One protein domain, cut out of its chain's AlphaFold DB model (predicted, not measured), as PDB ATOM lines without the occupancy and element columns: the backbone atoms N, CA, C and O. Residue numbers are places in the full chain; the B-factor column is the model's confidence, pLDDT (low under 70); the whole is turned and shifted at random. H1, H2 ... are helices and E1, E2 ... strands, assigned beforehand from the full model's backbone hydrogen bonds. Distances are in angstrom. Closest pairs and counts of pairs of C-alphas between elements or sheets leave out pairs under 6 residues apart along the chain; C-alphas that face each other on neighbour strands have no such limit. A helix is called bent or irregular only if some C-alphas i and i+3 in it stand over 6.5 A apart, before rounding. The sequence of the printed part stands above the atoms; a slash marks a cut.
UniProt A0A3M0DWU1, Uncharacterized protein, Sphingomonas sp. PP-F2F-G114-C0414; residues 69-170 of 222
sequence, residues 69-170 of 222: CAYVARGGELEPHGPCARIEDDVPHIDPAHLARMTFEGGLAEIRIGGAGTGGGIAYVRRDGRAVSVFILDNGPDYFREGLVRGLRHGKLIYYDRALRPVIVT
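This is residues 69 to 170 of the 222 residues of an uncharacterized protein of Sphingomonas sp. PP-F2F-G114-C0414 (UniProt A0A3M0DWU1). Look first for a small, nearly closed barrel: one six-stranded sheet curls round, and its edge strands E3 and E6 come close to each other without being neighbours. A second, three-stranded sheet, E7 E8 E9, packs partly face to face on the larger sheet at E6, while the short helix H1 sits at the side of E2 and E3. The printed part has 102 residues with nine named strands and one named helix, in the order E1 E2 E3 H1 E4 E5 E6 E7 E8 E9, and is mostly strand. The sheets, in orders E3 E2 E1 E4 E5 E6 and E7 E8 E9, are antiparallel. The whole is compact, with a radius of gyration of the C-alphas of 12.6 A and spans of 35 by 28 by 26 A.

Find C-alpha 69 at (-19.696, 42.146, -49.761), where E1, residues 69 to 72, begins. E2, residues 78 to 88, runs 24.2 A and bends by 81 degrees at residue 81. Then come E3, residues 91 to 94, and H1, residues 96 to 99. E4, residues 108 to 113, is 15.5 A long; E5, residues 121 to 126, 16.6 A; E6 is residues 131 to 134. E7, residues 148 to 153, measures 15.4 A and E8, residues 156 to 161, 16.4 A. E9, residues 166 to 169, ends at C-alpha 169, (-44.003, 43.866, -37.147).

Begin with the larger sheet, strongly twisted and curled by 171 degrees. It is a folded sheet, bent back on itself: E3 and E2 face E4, E5 and E6, with E1 as the hinge. Staggered pairing joins E2 to E1 at residues 78 to 82, with N 81 and O 69 2.8 A apart, and to E3 at residues 85 to 88, with N 93 and O 86 2.8 A apart. Within hydrogen-bond range are also N 112 and O 70 of E4 and E1, 2.8 A, N 109 and O 125 of E4 and E5, 2.8 A, and N 124 and O 132 of E5 and E6, 3.0 A. The closest C-alphas of E3 and E6, Pro 92 and Ala 131, are 5.5 A apart. H1 is on this sheet at a height of 7.2 A, over none of its strands; it is too short for an O i to N i+4 pair, and its one O i to N i+3 pair is within range. The two sheets form a sandwich, two sheets face to face, with best planes 12 degrees apart; the closest C-alphas of E6 and E7, Val 134 and Gly 151, are 4.2 A apart. In the second sheet look at N 149 and O 160 of the hairpin E7 and E8, 2.9 A, and N 159 and O 168 of the hairpin E8 and E9, 2.9 A. E1 E2 E3, E4 E5 E6 and E7 E8 E9 are meanders, each strand the antiparallel neighbour of the one before.

The two C-alphas farthest apart, Gly 75 and Thr 170, are 37.8 A from each other. The printed part has no cut. The long link is E6 to E7, residues 135 to 147, where residues 136 to 137 pair with 140 to 141. Mean pLDDT of the printed part is 92.3; residues 116 to 119 are under 70.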
ATOM      1  N   CYS A  69     -19.009  40.876 -49.922       96.81
ATOM      2  CA  CYS A  69     -19.696  42.146 -49.761       96.81
ATOM      3  C   CYS A  69     -19.124  43.240 -50.648       96.81
ATOM      4  O   CYS A  69     -17.938  43.231 -50.973       96.81
ATOM      5  N   ALA A  70     -19.947  44.248 -50.925       96.75
ATOM      6  CA  ALA A  70     -19.501  45.552 -51.389       96.75
ATOM      7  C   ALA A  70     -20.051  46.664 -50.488       96.75
ATOM      8  O   ALA A  70     -21.229  46.654 -50.126       96.75
ATOM      9  N   TYR A  71     -19.199  47.614 -50.107       97.00
ATOM     10  CA  TYR A  71     -19.563  48.763 -49.273       97.00
ATOM     11  C   TYR A  71     -18.584  49.922 -49.470       97.00
ATOM     12  O   TYR A  71     -17.473  49.752 -49.978       97.00
ATOM     13  N   VAL A  72     -18.990  51.105 -49.010       96.19
ATOM     14  CA  VAL A  72     -18.147  52.301 -49.002       96.19
ATOM     15  C   VAL A  72     -17.195  52.263 -47.808       96.19
ATOM     16  O   VAL A  72     -17.620  52.360 -46.651       96.19
ATOM     17  N   ALA A  73     -15.898  52.112 -48.070       93.44
ATOM     18  CA  ALA A  73     -14.861  52.282 -47.054       93.44
ATOM     19  C   ALA A  73     -14.524  53.776 -46.863       93.44
ATOM     20  O   ALA A  73     -14.857  54.605 -47.710       93.44
ATOM     21  N   ARG A  74     -13.891  54.141 -45.740       84.50
ATOM     22  CA  ARG A  74     -13.583  55.547 -45.387       84.50
ATOM     23  C   ARG A  74     -12.988  56.344 -46.556       84.50
ATOM     24  O   ARG A  74     -11.873  56.060 -46.980       84.50
ATOM     25  N   GLY A  75     -13.713  57.375 -46.999       77.44
ATOM     26  CA  GLY A  75     -13.272  58.318 -48.034       77.44
ATOM     27  C   GLY A  75     -13.236  57.761 -49.463       77.44
ATOM     28  O   GLY A  75     -12.665  58.418 -50.326       77.44
ATOM     29  N   GLY A  76     -13.795  56.570 -49.697       87.06
ATOM     30  CA  GLY A  76     -13.865  55.938 -51.014       87.06
ATOM     31  C   GLY A  76     -15.283  55.873 -51.579       87.06
ATOM     32  O   GLY A  76     -16.203  56.515 -51.075       87.06
ATOM     33  N   GLU A  77     -15.440  55.052 -52.610       91.88
ATOM     34  CA  GLU A  77     -16.714  54.733 -53.255       91.88
ATOM     35  C   GLU A  77     -17.170  53.315 -52.873       91.88
ATOM     36  O   GLU A  77     -16.546  52.635 -52.048       91.88
ATOM     37  N   LEU A  78     -18.306  52.882 -53.422       92.44
ATOM     38  CA  LEU A  78     -18.805  51.527 -53.230       92.44
ATOM     39  C   LEU A  78     -17.899  50.541 -53.972       92.44
ATOM     40  O   LEU A  78     -17.919  50.490 -55.196       92.44
ATOM     41  N   GLU A  79     -17.204  49.690 -53.224       94.81
ATOM     42  CA  GLU A  79     -16.256  48.727 -53.787       94.81
ATOM     43  C   GLU A  79     -16.471  47.320 -53.211       94.81
ATOM     44  O   GLU A  79     -16.966  47.200 -52.084       94.81
ATOM     45  N   PRO A  80     -16.101  46.245 -53.933       96.19
ATOM     46  CA  PRO A  80     -16.053  44.889 -53.392       96.19
ATOM     47  C   PRO A  80     -14.959  44.731 -52.322       96.19
ATOM     48  O   PRO A  80     -13.837  45.198 -52.495       96.19
ATOM     49  N   HIS A  81     -15.255  44.002 -51.242       95.88
ATOM     50  CA  HIS A  81     -14.312  43.730 -50.142       95.88
ATOM     51  C   HIS A  81     -14.119  42.237 -49.839       95.88
ATOM     52  O   HIS A  81     -13.426  41.907 -48.880       95.88
ATOM     53  N   GLY A  82     -14.691  41.334 -50.640       94.88
ATOM     54  CA  GLY A  82     -14.630  39.890 -50.388       94.88
ATOM     55  C   GLY A  82     -15.491  39.455 -49.193       94.88
ATOM     56  O   GLY A  82     -16.416  40.195 -48.824       94.88
ATOM     57  N   PRO A  83     -15.217  38.280 -48.590       96.00
ATOM     58  CA  PRO A  83     -16.070  37.691 -47.563       96.00
ATOM     59  C   PRO A  83     -16.143  38.572 -46.318       96.00
ATOM     60  O   PRO A  83     -15.123  38.880 -45.707       96.00
ATOM     61  N   CYS A  84     -17.348  39.002 -45.954       96.38
ATOM     62  CA  CYS A  84     -17.545  39.957 -44.869       96.38
ATOM     63  C   CYS A  84     -18.827  39.748 -44.065       96.38
ATOM     64  O   CYS A  84     -18.980  40.344 -42.999       96.38
ATOM     65  N   ALA A  85     -19.769  38.945 -44.559       96.31
ATOM     66  CA  ALA A  85     -21.046  38.758 -43.894       96.31
ATOM     67  C   ALA A  85     -21.428  37.286 -43.748       96.31
ATOM     68  O   ALA A  85     -20.965  36.395 -44.459       96.31
ATOM     69  N   ARG A  86     -22.332  37.047 -42.806       94.25
ATOM     70  CA  ARG A  86     -23.161  35.845 -42.715       94.25
ATOM     71  C   ARG A  86     -24.593  36.289 -42.439       94.25
ATOM     72  O   ARG A  86     -24.794  37.307 -41.777       94.25
ATOM     73  N   ILE A  87     -25.572  35.529 -42.912       92.25
ATOM     74  CA  ILE A  87     -26.978  35.746 -42.563       92.25
ATOM     75  C   ILE A  87     -27.393  34.667 -41.565       92.25
ATOM     76  O   ILE A  87     -27.194  33.479 -41.814       92.25
ATOM     77  N   GLU A  88     -27.964  35.076 -40.438       91.81
ATOM     78  CA  GLU A  88     -28.564  34.180 -39.450       91.81
ATOM     79  C   GLU A  88     -29.962  34.694 -39.135       91.81
ATOM     80  O   GLU A  88     -30.129  35.854 -38.773       91.81
ATOM     81  N   ASP A  89     -30.975  33.846 -39.312       90.50
ATOM     82  CA  ASP A  89     -32.370  34.208 -39.037       90.50
ATOM     83  C   ASP A  89     -32.838  35.494 -39.765       90.50
ATOM     84  O   ASP A  89     -33.514  36.354 -39.194       90.50
ATOM     85  N   ASP A  90     -32.435  35.629 -41.035       90.88
ATOM     86  CA  ASP A  90     -32.617  36.804 -41.907       90.88
ATOM     87  C   ASP A  90     -31.921  38.094 -41.426       90.88
ATOM     88  O   ASP A  90     -32.115  39.166 -42.004       90.88
ATOM     89  N   VAL A  91     -31.081  38.010 -40.394       93.00
ATOM     90  CA  VAL A  91     -30.303  39.137 -39.875       93.00
ATOM     91  C   VAL A  91     -28.878  39.078 -40.430       93.00
ATOM     92  O   VAL A  91     -28.177  38.080 -40.232       93.00
ATOM     93  N   PRO A  92     -28.406  40.139 -41.109       94.81
ATOM     94  CA  PRO A  92     -27.007  40.235 -41.481       94.81
ATOM     95  C   PRO A  92     -26.109  40.432 -40.262       94.81
ATOM     96  O   PRO A  92     -26.333  41.312 -39.433       94.81
ATOM     97  N   HIS A  93     -25.041  39.645 -40.194       96.44
ATOM     98  CA  HIS A  93     -23.945  39.831 -39.256       96.44
ATOM     99  C   HIS A  93     -22.691  40.161 -40.054       96.44
ATOM    100  O   HIS A  93     -22.254  39.353 -40.875       96.44
ATOM    101  N   ILE A  94     -22.135  41.346 -39.811       97.19
ATOM    102  CA  ILE A  94     -20.959  41.855 -40.518       97.19
ATOM    103  C   ILE A  94     -19.708  41.568 -39.692       97.19
ATOM    104  O   ILE A  94     -19.714  41.753 -38.473       97.19
ATOM    105  N   ASP A  95     -18.639  41.147 -40.361       97.19
ATOM    106  CA  ASP A  95     -17.316  40.992 -39.775       97.19
ATOM    107  C   ASP A  95     -16.901  42.313 -39.094       97.19
ATOM    108  O   ASP A  95     -16.863  43.360 -39.756       97.19
ATOM    109  N   PRO A  96     -16.570  42.306 -37.787       96.94
ATOM    110  CA  PRO A  96     -16.136  43.500 -37.067       96.94
ATOM    111  C   PRO A  96     -14.976  44.262 -37.733       96.94
ATOM    112  O   PRO A  96     -14.935  45.493 -37.669       96.94
ATOM    113  N   ALA A  97     -14.051  43.565 -38.400       96.19
ATOM    114  CA  ALA A  97     -12.933  44.178 -39.116       96.19
ATOM    115  C   ALA A  97     -13.387  44.921 -40.382       96.19
ATOM    116  O   ALA A  97     -12.818  45.954 -40.748       96.19
ATOM    117  N   HIS A  98     -14.435  44.437 -41.051       97.12
ATOM    118  CA  HIS A  98     -15.079  45.165 -42.145       97.12
ATOM    119  C   HIS A  98     -15.905  46.334 -41.607       97.12
ATOM    120  O   HIS A  98     -15.711  47.465 -42.055       97.12
ATOM    121  N   LEU A  99     -16.721  46.100 -40.575       97.56
ATOM    122  CA  LEU A  99     -17.554  47.115 -39.926       97.56
ATOM    123  C   LEU A  99     -16.746  48.346 -39.484       97.56
ATOM    124  O   LEU A  99     -17.166  49.484 -39.695       97.56
ATOM    125  N   ALA A 100     -15.553  48.136 -38.919       96.50
ATOM    126  CA  ALA A 100     -14.665  49.213 -38.482       96.50
ATOM    127  C   ALA A 100     -14.177  50.118 -39.632       96.50
ATOM    128  O   ALA A 100     -13.805  51.274 -39.389       96.50
ATOM    129  N   ARG A 101     -14.169  49.619 -40.874       95.38
ATOM    130  CA  ARG A 101     -13.687  50.324 -42.074       95.38
ATOM    131  C   ARG A 101     -14.796  51.018 -42.865       95.38
ATOM    132  O   ARG A 101     -14.472  51.848 -43.713       95.38
ATOM    133  N   MET A 102     -16.063  50.712 -42.591       97.12
ATOM    134  CA  MET A 102     -17.203  51.298 -43.299       97.12
ATOM    135  C   MET A 102     -17.352  52.799 -43.010       97.12
ATOM    136  O   MET A 102     -17.089  53.278 -41.898       97.12
ATOM    137  N   THR A 103     -17.822  53.536 -44.012       96.00
ATOM    138  CA  THR A 103     -18.320  54.908 -43.871       96.00
ATOM    139  C   THR A 103     -19.774  54.875 -43.413       96.00
ATOM    140  O   THR A 103     -20.565  54.087 -43.920       96.00
ATOM    141  N   PHE A 104     -20.129  55.730 -42.449       95.88
ATOM    142  CA  PHE A 104     -21.493  55.825 -41.928       95.88
ATOM    143  C   PHE A 104     -22.024  57.242 -42.116       95.88
ATOM    144  O   PHE A 104     -21.513  58.178 -41.498       95.88
ATOM    145  N   GLU A 105     -23.092  57.377 -42.888       92.56
ATOM    146  CA  GLU A 105     -23.822  58.621 -43.100       92.56
ATOM    147  C   GLU A 105     -25.094  58.623 -42.252       92.56
ATOM    148  O   GLU A 105     -25.872  57.669 -42.244       92.56
ATOM    149  N   GLY A 106     -25.286  59.666 -41.441       93.50
ATOM    150  CA  GLY A 106     -26.411  59.704 -40.498       93.50
ATOM    151  C   GLY A 106     -26.448  58.511 -39.526       93.50
ATOM    152  O   GLY A 106     -27.518  58.148 -39.040       93.50
ATOM    153  N   GLY A 107     -25.291  57.888 -39.261       95.69
ATOM    154  CA  GLY A 107     -25.159  56.708 -38.399       95.69
ATOM    155  C   GLY A 107     -25.423  55.360 -39.080       95.69
ATOM    156  O   GLY A 107     -25.378  54.339 -38.391       95.69
ATOM    157  N   LEU A 108     -25.661  55.342 -40.395       97.69
ATOM    158  CA  LEU A 108     -25.933  54.141 -41.183       97.69
ATOM    159  C   LEU A 108     -24.923  53.988 -42.323       97.69
ATOM    160  O   LEU A 108     -24.506  54.969 -42.923       97.69
ATOM    161  N   ALA A 109     -24.548  52.753 -42.621       97.31
ATOM    162  CA  ALA A 109     -23.795  52.380 -43.807       97.31
ATOM    163  C   ALA A 109     -24.676  51.511 -44.709       97.31
ATOM    164  O   ALA A 109     -25.468  50.704 -44.215       97.31
ATOM    165  N   GLU A 110     -24.518  51.664 -46.017       95.62
ATOM    166  CA  GLU A 110     -25.052  50.734 -47.007       95.62
ATOM    167  C   GLU A 110     -24.071  49.577 -47.209       95.62
ATOM    168  O   GLU A 110     -22.853  49.773 -47.255       95.62
ATOM    169  N   ILE A 111     -24.608  48.367 -47.351       96.50
ATOM    170  CA  ILE A 111     -23.835  47.194 -47.750       96.50
ATOM    171  C   ILE A 111     -24.620  46.342 -48.743       96.50
ATOM    172  O   ILE A 111     -25.793  46.038 -48.525       96.50
ATOM    173  N   ARG A 112     -23.952  45.923 -49.820       96.12
ATOM    174  CA  ARG A 112     -24.405  44.840 -50.698       96.12
ATOM    175  C   ARG A 112     -23.771  43.546 -50.213       96.12
ATOM    176  O   ARG A 112     -22.558  43.493 -50.045       96.12
ATOM    177  N   ILE A 113     -24.586  42.525 -49.988       95.12
ATOM    178  CA  ILE A 113     -24.177  41.199 -49.529       95.12
ATOM    179  C   ILE A 113     -24.461  40.215 -50.662       95.12
ATOM    180  O   ILE A 113     -25.590  40.109 -51.141       95.12
ATOM    181  N   GLY A 114     -23.429  39.518 -51.113       90.31
ATOM    182  CA  GLY A 114     -23.508  38.481 -52.127       90.31
ATOM    183  C   GLY A 114     -24.287  37.269 -51.626       90.31
ATOM    184  O   GLY A 114     -24.270  36.940 -50.445       90.31
ATOM    185  N   GLY A 115     -24.979  36.605 -52.546       79.81
ATOM    186  CA  GLY A 115     -25.870  35.486 -52.251       79.81
ATOM    187  C   GLY A 115     -27.185  35.613 -53.014       79.81
ATOM    188  O   GLY A 115     -27.596  36.707 -53.397       79.81
ATOM    189  N   ALA A 116     -27.839  34.482 -53.270       58.78
ATOM    190  CA  ALA A 116     -29.162  34.445 -53.889       58.78
ATOM    191  C   ALA A 116     -30.258  34.273 -52.824       58.78
ATOM    192  O   ALA A 116     -30.037  33.658 -51.778       58.78
ATOM    193  N   GLY A 117     -31.460  34.777 -53.105       60.47
ATOM    194  CA  GLY A 117     -32.618  34.634 -52.217       60.47
ATOM    195  C   GLY A 117     -32.429  35.337 -50.870       60.47
ATOM    196  O   GLY A 117     -32.038  36.497 -50.826       60.47
ATOM    197  N   THR A 118     -32.701  34.630 -49.769       50.19
ATOM    198  CA  THR A 118     -32.540  35.133 -48.388       50.19
ATOM    199  C   THR A 118     -31.081  35.194 -47.920       50.19
ATOM    200  O   THR A 118     -30.808  35.656 -46.816       50.19
ATOM    201  N   GLY A 119     -30.134  34.718 -48.736       61.97
ATOM    202  CA  GLY A 119     -28.712  34.667 -48.399       61.97
ATOM    203  C   GLY A 119     -27.900  35.897 -48.808       61.97
ATOM    204  O   GLY A 119     -26.699  35.890 -48.582       61.97
ATOM    205  N   GLY A 120     -28.511  36.917 -49.420       74.44
ATOM    206  CA  GLY A 120     -27.838  38.133 -49.894       74.44
ATOM    207  C   GLY A 120     -28.815  39.295 -50.106       74.44
ATOM    208  O   GLY A 120     -29.968  39.227 -49.685       74.44
ATOM    209  N   GLY A 121     -28.368  40.373 -50.749       89.62
ATOM    210  CA  GLY A 121     -29.175  41.562 -51.044       89.62
ATOM    211  C   GLY A 121     -28.519  42.857 -50.576       89.62
ATOM    212  O   GLY A 121     -27.296  42.965 -50.539       89.62
ATOM    213  N   ILE A 122     -29.335  43.854 -50.233       92.75
ATOM    214  CA  ILE A 122     -28.865  45.137 -49.706       92.75
ATOM    215  C   ILE A 122     -29.346  45.332 -48.269       92.75
ATOM    216  O   ILE A 122     -30.474  44.968 -47.924       92.75
ATOM    217  N   ALA A 123     -28.494  45.897 -47.421       95.69
ATOM    218  CA  ALA A 123     -28.805  46.141 -46.021       95.69
ATOM    219  C   ALA A 123     -28.310  47.512 -45.557       95.69
ATOM    220  O   ALA A 123     -27.322  48.046 -46.069       95.69
ATOM    221  N   TYR A 124     -28.977  48.047 -44.535       97.88
ATOM    222  CA  TYR A 124     -28.406  49.100 -43.701       97.88
ATOM    223  C   TYR A 124     -27.683  48.484 -42.514       97.88
ATOM    224  O   TYR A 124     -28.186  47.541 -41.902       97.88
ATOM    225  N   VAL A 125     -26.547  49.070 -42.150       98.31
ATOM    226  CA  VAL A 125     -25.714  48.657 -41.019       98.31
ATOM    227  C   VAL A 125     -25.454  49.851 -40.114       98.31
ATOM    228  O   VAL A 125     -25.140  50.946 -40.573       98.31
ATOM    229  N   ARG A 126     -25.556  49.651 -38.806       98.31
ATOM    230  CA  ARG A 126     -25.144  50.620 -37.789       98.31
ATOM    231  C   ARG A 126     -23.739  50.330 -37.292       98.31
ATOM    232  O   ARG A 126     -23.271  49.200 -37.322       98.31
ATOM    233  N   ARG A 127     -23.100  51.351 -36.716       97.06
ATOM    234  CA  ARG A 127     -21.755  51.241 -36.128       97.06
ATOM    235  C   ARG A 127     -21.649  50.200 -35.004       97.06
ATOM    236  O   ARG A 127     -20.569  49.675 -34.775       97.06
ATOM    237  N   ASP A 128     -22.751  49.902 -34.319       97.38
ATOM    238  CA  ASP A 128     -22.838  48.851 -33.292       97.38
ATOM    239  C   ASP A 128     -23.055  47.439 -33.872       97.38
ATOM    240  O   ASP A 128     -23.260  46.490 -33.119       97.38
ATOM    241  N   GLY A 129     -23.019  47.292 -35.198       97.62
ATOM    242  CA  GLY A 129     -23.145  46.019 -35.905       97.62
ATOM    243  C   GLY A 129     -24.584  45.584 -36.167       97.62
ATOM    244  O   GLY A 129     -24.793  44.584 -36.849       97.62
ATOM    245  N   ARG A 130     -25.591  46.321 -35.681       98.06
ATOM    246  CA  ARG A 130     -26.987  46.034 -36.022       98.06
ATOM    247  C   ARG A 130     -27.200  46.257 -37.515       98.06
ATOM    248  O   ARG A 130     -26.913  47.343 -38.010       98.06
ATOM    249  N   ALA A 131     -27.762  45.267 -38.197       97.44
ATOM    250  CA  ALA A 131     -28.055  45.355 -39.617       97.44
ATOM    251  C   ALA A 131     -29.461  44.851 -39.941       97.44
ATOM    252  O   ALA A 131     -30.014  44.010 -39.232       97.44
ATOM    253  N   VAL A 132     -30.043  45.395 -41.008       96.19
ATOM    254  CA  VAL A 132     -31.365  45.018 -41.520       96.19
ATOM    255  C   VAL A 132     -31.297  44.966 -43.037       96.19
ATOM    256  O   VAL A 132     -30.967  45.971 -43.669       96.19
ATOM    257  N   SER A 133     -31.653  43.816 -43.608       93.88
ATOM    258  CA  SER A 133     -31.903  43.679 -45.042       93.88
ATOM    259  C   SER A 133     -33.149  44.470 -45.431       93.88
ATOM    260  O   SER A 133     -34.202  44.356 -44.794       93.88
ATOM    261  N   VAL A 134     -33.032  45.274 -46.482       92.94
ATOM    262  CA  VAL A 134     -34.106  46.143 -46.973       92.94
ATOM    263  C   VAL A 134     -34.427  45.841 -48.429       92.94
ATOM    264  O   VAL A 134     -33.713  45.101 -49.107       92.94
ATOM    265  N   PHE A 135     -35.544  46.377 -48.914       88.69
ATOM    266  CA  PHE A 135     -35.876  46.276 -50.334       88.69
ATOM    267  C   PHE A 135     -34.875  47.072 -51.180       88.69
ATOM    268  O   PHE A 135     -34.345  48.080 -50.721       88.69
ATOM    269  N   ILE A 136     -34.642  46.628 -52.416       84.69
ATOM    270  CA  ILE A 136     -33.861  47.381 -53.403       84.69
ATOM    271  C   ILE A 136     -34.817  48.310 -54.153       84.69
ATOM    272  O   ILE A 136     -35.811  47.841 -54.710       84.69
ATOM    273  N   LEU A 137     -34.528  49.609 -54.148       78.50
ATOM    274  CA  LEU A 137     -35.211  50.620 -54.954       78.50
ATOM    275  C   LEU A 137     -34.155  51.457 -55.667       78.50
ATOM    276  O   LEU A 137     -33.219  51.914 -55.020       78.50
ATOM    277  N   ASP A 138     -34.335  51.671 -56.971       76.31
ATOM    278  CA  ASP A 138     -33.450  52.528 -57.774       76.31
ATOM    279  C   ASP A 138     -31.962  52.172 -57.577       76.31
ATOM    280  O   ASP A 138     -31.124  52.991 -57.214       76.31
ATOM    281  N   ASN A 139     -31.650  50.877 -57.716       79.50
ATOM    282  CA  ASN A 139     -30.317  50.285 -57.521       79.50
ATOM    283  C   ASN A 139     -29.705  50.409 -56.110       79.50
ATOM    284  O   ASN A 139     -28.604  49.896 -55.884       79.50
ATOM    285  N   GLY A 140     -30.401  51.037 -55.165       85.94
ATOM    286  CA  GLY A 140     -29.957  51.268 -53.795       85.94
ATOM    287  C   GLY A 140     -30.900  50.671 -52.749       85.94
ATOM    288  O   GLY A 140     -31.850  49.952 -53.076       85.94
ATOM    289  N   PRO A 141     -30.622  50.915 -51.461       90.69
ATOM    290  CA  PRO A 141     -31.475  50.463 -50.379       90.69
ATOM    291  C   PRO A 141     -32.749  51.307 -50.331       90.69
ATOM    292  O   PRO A 141     -32.732  52.504 -50.609       90.69
ATOM    293  N   ASP A 142     -33.854  50.697 -49.904       91.88
ATOM    294  CA  ASP A 142     -35.101  51.407 -49.638       91.88
ATOM    295  C   ASP A 142     -34.853  52.646 -48.767       91.88
ATOM    296  O   ASP A 142     -34.101  52.614 -47.787       91.88
ATOM    297  N   TYR A 143     -35.483  53.758 -49.118       90.69
ATOM    298  CA  TYR A 143     -35.273  55.019 -48.426       90.69
ATOM    299  C   TYR A 143     -36.170  55.117 -47.187       90.69
ATOM    300  O   TYR A 143     -37.296  54.618 -47.136       90.69
ATOM    301  N   PHE A 144     -35.692  55.828 -46.165       95.62
ATOM    302  CA  PHE A 144     -36.511  56.115 -44.990       95.62
ATOM    303  C   PHE A 144     -37.633  57.103 -45.337       95.62
ATOM    304  O   PHE A 144     -37.369  58.221 -45.781       95.62
ATOM    305  N   ARG A 145     -38.884  56.751 -45.022       95.88
ATOM    306  CA  ARG A 145     -40.044  57.657 -45.062       95.88
ATOM    307  C   ARG A 145     -40.688  57.768 -43.707       95.88
ATOM    308  O   ARG A 145     -40.951  56.767 -43.046       95.88
ATOM    309  N   GLU A 146     -40.907  59.006 -43.270       95.88
ATOM    310  CA  GLU A 146     -41.430  59.287 -41.929       95.88
ATOM    311  C   GLU A 146     -40.630  58.544 -40.834       95.88
ATOM    312  O   GLU A 146     -41.183  57.981 -39.882       95.88
ATOM    313  N   GLY A 147     -39.310  58.461 -41.026       96.94
ATOM    314  CA  GLY A 147     -38.386  57.778 -40.122       96.94
ATOM    315  C   GLY A 147     -38.443  56.247 -40.131       96.94
ATOM    316  O   GLY A 147     -37.789  55.655 -39.276       96.94
ATOM    317  N   LEU A 148     -39.180  55.615 -41.056       97.94
ATOM    318  CA  LEU A 148     -39.256  54.160 -41.197       97.94
ATOM    319  C   LEU A 148     -38.707  53.672 -42.538       97.94
ATOM    320  O   LEU A 148     -38.907  54.327 -43.557       97.94
ATOM    321  N   VAL A 149     -38.090  52.495 -42.533       97.19
ATOM    322  CA  VAL A 149     -37.681  51.746 -43.729       97.19
ATOM    323  C   VAL A 149     -38.314  50.362 -43.724       97.19
ATOM    324  O   VAL A 149     -38.601  49.815 -42.654       97.19
ATOM    325  N   ARG A 150     -38.554  49.794 -44.906       96.69
ATOM    326  CA  ARG A 150     -39.134  48.460 -45.049       96.69
ATOM    327  C   ARG A 150     -38.036  47.406 -45.146       96.69
ATOM    328  O   ARG A 150     -37.086  47.547 -45.912       96.69
ATOM    329  N   GLY A 151     -38.217  46.314 -44.421       93.50
ATOM    330  CA  GLY A 151     -37.424  45.099 -44.563       93.50
ATOM    331  C   GLY A 151     -38.301  43.861 -44.450       93.50
ATOM    332  O   GLY A 151     -39.509  43.955 -44.205       93.50
ATOM    333  N   LEU A 152     -37.683  42.697 -44.615       89.19
ATOM    334  CA  LEU A 152     -38.340  41.406 -44.458       89.19
ATOM    335  C   LEU A 152     -37.693  40.623 -43.321       89.19
ATOM    336  O   LEU A 152     -36.479  40.664 -43.142       89.19
ATOM    337  N   ARG A 153     -38.513  39.893 -42.570       89.19
ATOM    338  CA  ARG A 153     -38.064  38.824 -41.678       89.19
ATOM    339  C   ARG A 153     -39.037  37.665 -41.789       89.19
ATOM    340  O   ARG A 153     -40.247  37.875 -41.718       89.19
ATOM    341  N   HIS A 154     -38.523  36.468 -42.034       89.25
ATOM    342  CA  HIS A 154     -39.297  35.257 -42.323       89.25
ATOM    343  C   HIS A 154     -40.306  35.455 -43.460       89.25
ATOM    344  O   HIS A 154     -41.443  34.987 -43.407       89.25
ATOM    345  N   GLY A 155     -39.903  36.222 -44.477       87.50
ATOM    346  CA  GLY A 155     -40.755  36.580 -45.614       87.50
ATOM    347  C   GLY A 155     -41.917  37.519 -45.274       87.50
ATOM    348  O   GLY A 155     -42.823  37.669 -46.092       87.50
ATOM    349  N   LYS A 156     -41.918  38.144 -44.090       93.56
ATOM    350  CA  LYS A 156     -42.939  39.104 -43.660       93.56
ATOM    351  C   LYS A 156     -42.382  40.508 -43.533       93.56
ATOM    352  O   LYS A 156     -41.277  40.717 -43.036       93.56
ATOM    353  N   LEU A 157     -43.182  41.471 -43.974       95.44
ATOM    354  CA  LEU A 157     -42.885  42.891 -43.929       95.44
ATOM    355  C   LEU A 157     -42.740  43.365 -42.483       95.44
ATOM    356  O   LEU A 157     -43.640  43.196 -41.654       95.44
ATOM    357  N   ILE A 158     -41.632  44.045 -42.219       97.44
ATOM    358  CA  ILE A 158     -41.390  44.787 -40.988       97.44
ATOM    359  C   ILE A 158     -40.967  46.208 -41.356       97.44
ATOM    360  O   ILE A 158     -40.185  46.416 -42.284       97.44
ATOM    361  N   TYR A 159     -41.469  47.187 -40.606       98.31
ATOM    362  CA  TYR A 159     -40.959  48.553 -40.655       98.31
ATOM    363  C   TYR A 159     -39.993  48.796 -39.501       98.31
ATOM    364  O   TYR A 159     -40.344  48.583 -38.335       98.31
ATOM    365  N   TYR A 160     -38.801  49.282 -39.829       98.50
ATOM    366  CA  TYR A 160     -37.724  49.570 -38.887       98.50
ATOM    367  C   TYR A 160     -37.493  51.072 -38.773       98.50
ATOM    368  O   TYR A 160     -37.640  51.789 -39.759       98.50
ATOM    369  N   ASP A 161     -37.114  51.561 -37.593       98.25
ATOM    370  CA  ASP A 161     -36.671  52.949 -37.440       98.25
ATOM    371  C   ASP A 161     -35.228  53.161 -37.927       98.25
ATOM    372  O   ASP A 161     -34.520  52.221 -38.288       98.25
ATOM    373  N   ARG A 162     -34.748  54.411 -37.893       97.38
ATOM    374  CA  ARG A 162     -33.339  54.749 -38.187       97.38
ATOM    375  C   ARG A 162     -32.334  54.097 -37.242       97.38
ATOM    376  O   ARG A 162     -31.154  54.018 -37.561       97.38
ATOM    377  N   ALA A 163     -32.783  53.632 -36.079       98.12
ATOM    378  CA  ALA A 163     -31.962  52.841 -35.184       98.12
ATOM    379  C   ALA A 163     -31.963  51.346 -35.550       98.12
ATOM    380  O   ALA A 163     -31.370  50.560 -34.812       98.12
ATOM    381  N   LEU A 164     -32.584  50.972 -36.674       98.19
ATOM    382  CA  LEU A 164     -32.783  49.610 -37.162       98.19
ATOM    383  C   LEU A 164     -33.509  48.715 -36.144       98.19
ATOM    384  O   LEU A 164     -33.297  47.504 -36.069       98.19
ATOM    385  N   ARG A 165     -34.366  49.305 -35.304       97.75
ATOM    386  CA  ARG A 165     -35.253  48.570 -34.396       97.75
ATOM    387  C   ARG A 165     -36.570  48.284 -35.111       97.75
ATOM    388  O   ARG A 165     -37.088  49.191 -35.764       97.75
ATOM    389  N   PRO A 166     -37.140  47.075 -34.981       97.25
ATOM    390  CA  PRO A 166     -38.464  46.803 -35.519       97.25
ATOM    391  C   PRO A 166     -39.494  47.666 -34.776       97.25
ATOM    392  O   PRO A 166     -39.598  47.598 -33.553       97.25
ATOM    393  N   VAL A 167     -40.238  48.491 -35.511       98.00
ATOM    394  CA  VAL A 167     -41.295  49.361 -34.963       98.00
ATOM    395  C   VAL A 167     -42.675  48.800 -35.270       98.00
ATOM    396  O   VAL A 167     -43.561  48.842 -34.420       98.00
ATOM    397  N   ILE A 168     -42.865  48.266 -36.479       97.75
ATOM    398  CA  ILE A 168     -44.135  47.674 -36.904       97.75
ATOM    399  C   ILE A 168     -43.836  46.303 -37.497       97.75
ATOM    400  O   ILE A 168     -43.387  46.192 -38.637       97.75
ATOM    401  N   VAL A 169     -44.079  45.261 -36.706       96.38
ATOM    402  CA  VAL A 169     -44.003  43.866 -37.147       96.38
ATOM    403  C   VAL A 169     -45.356  43.487 -37.732       96.38
ATOM    404  O   VAL A 169     -46.384  43.690 -37.085       96.38
ATOM    405  N   THR A 170     -45.375  42.971 -38.959       94.81
ATOM    406  CA  THR A 170     -46.625  42.672 -39.663       94.81
ATOM    407  C   THR A 170     -46.702  41.216 -40.119       94.81
ATOM    408  O   THR A 170     -45.714  40.491 -40.090       94.81
TER     409      THR A 170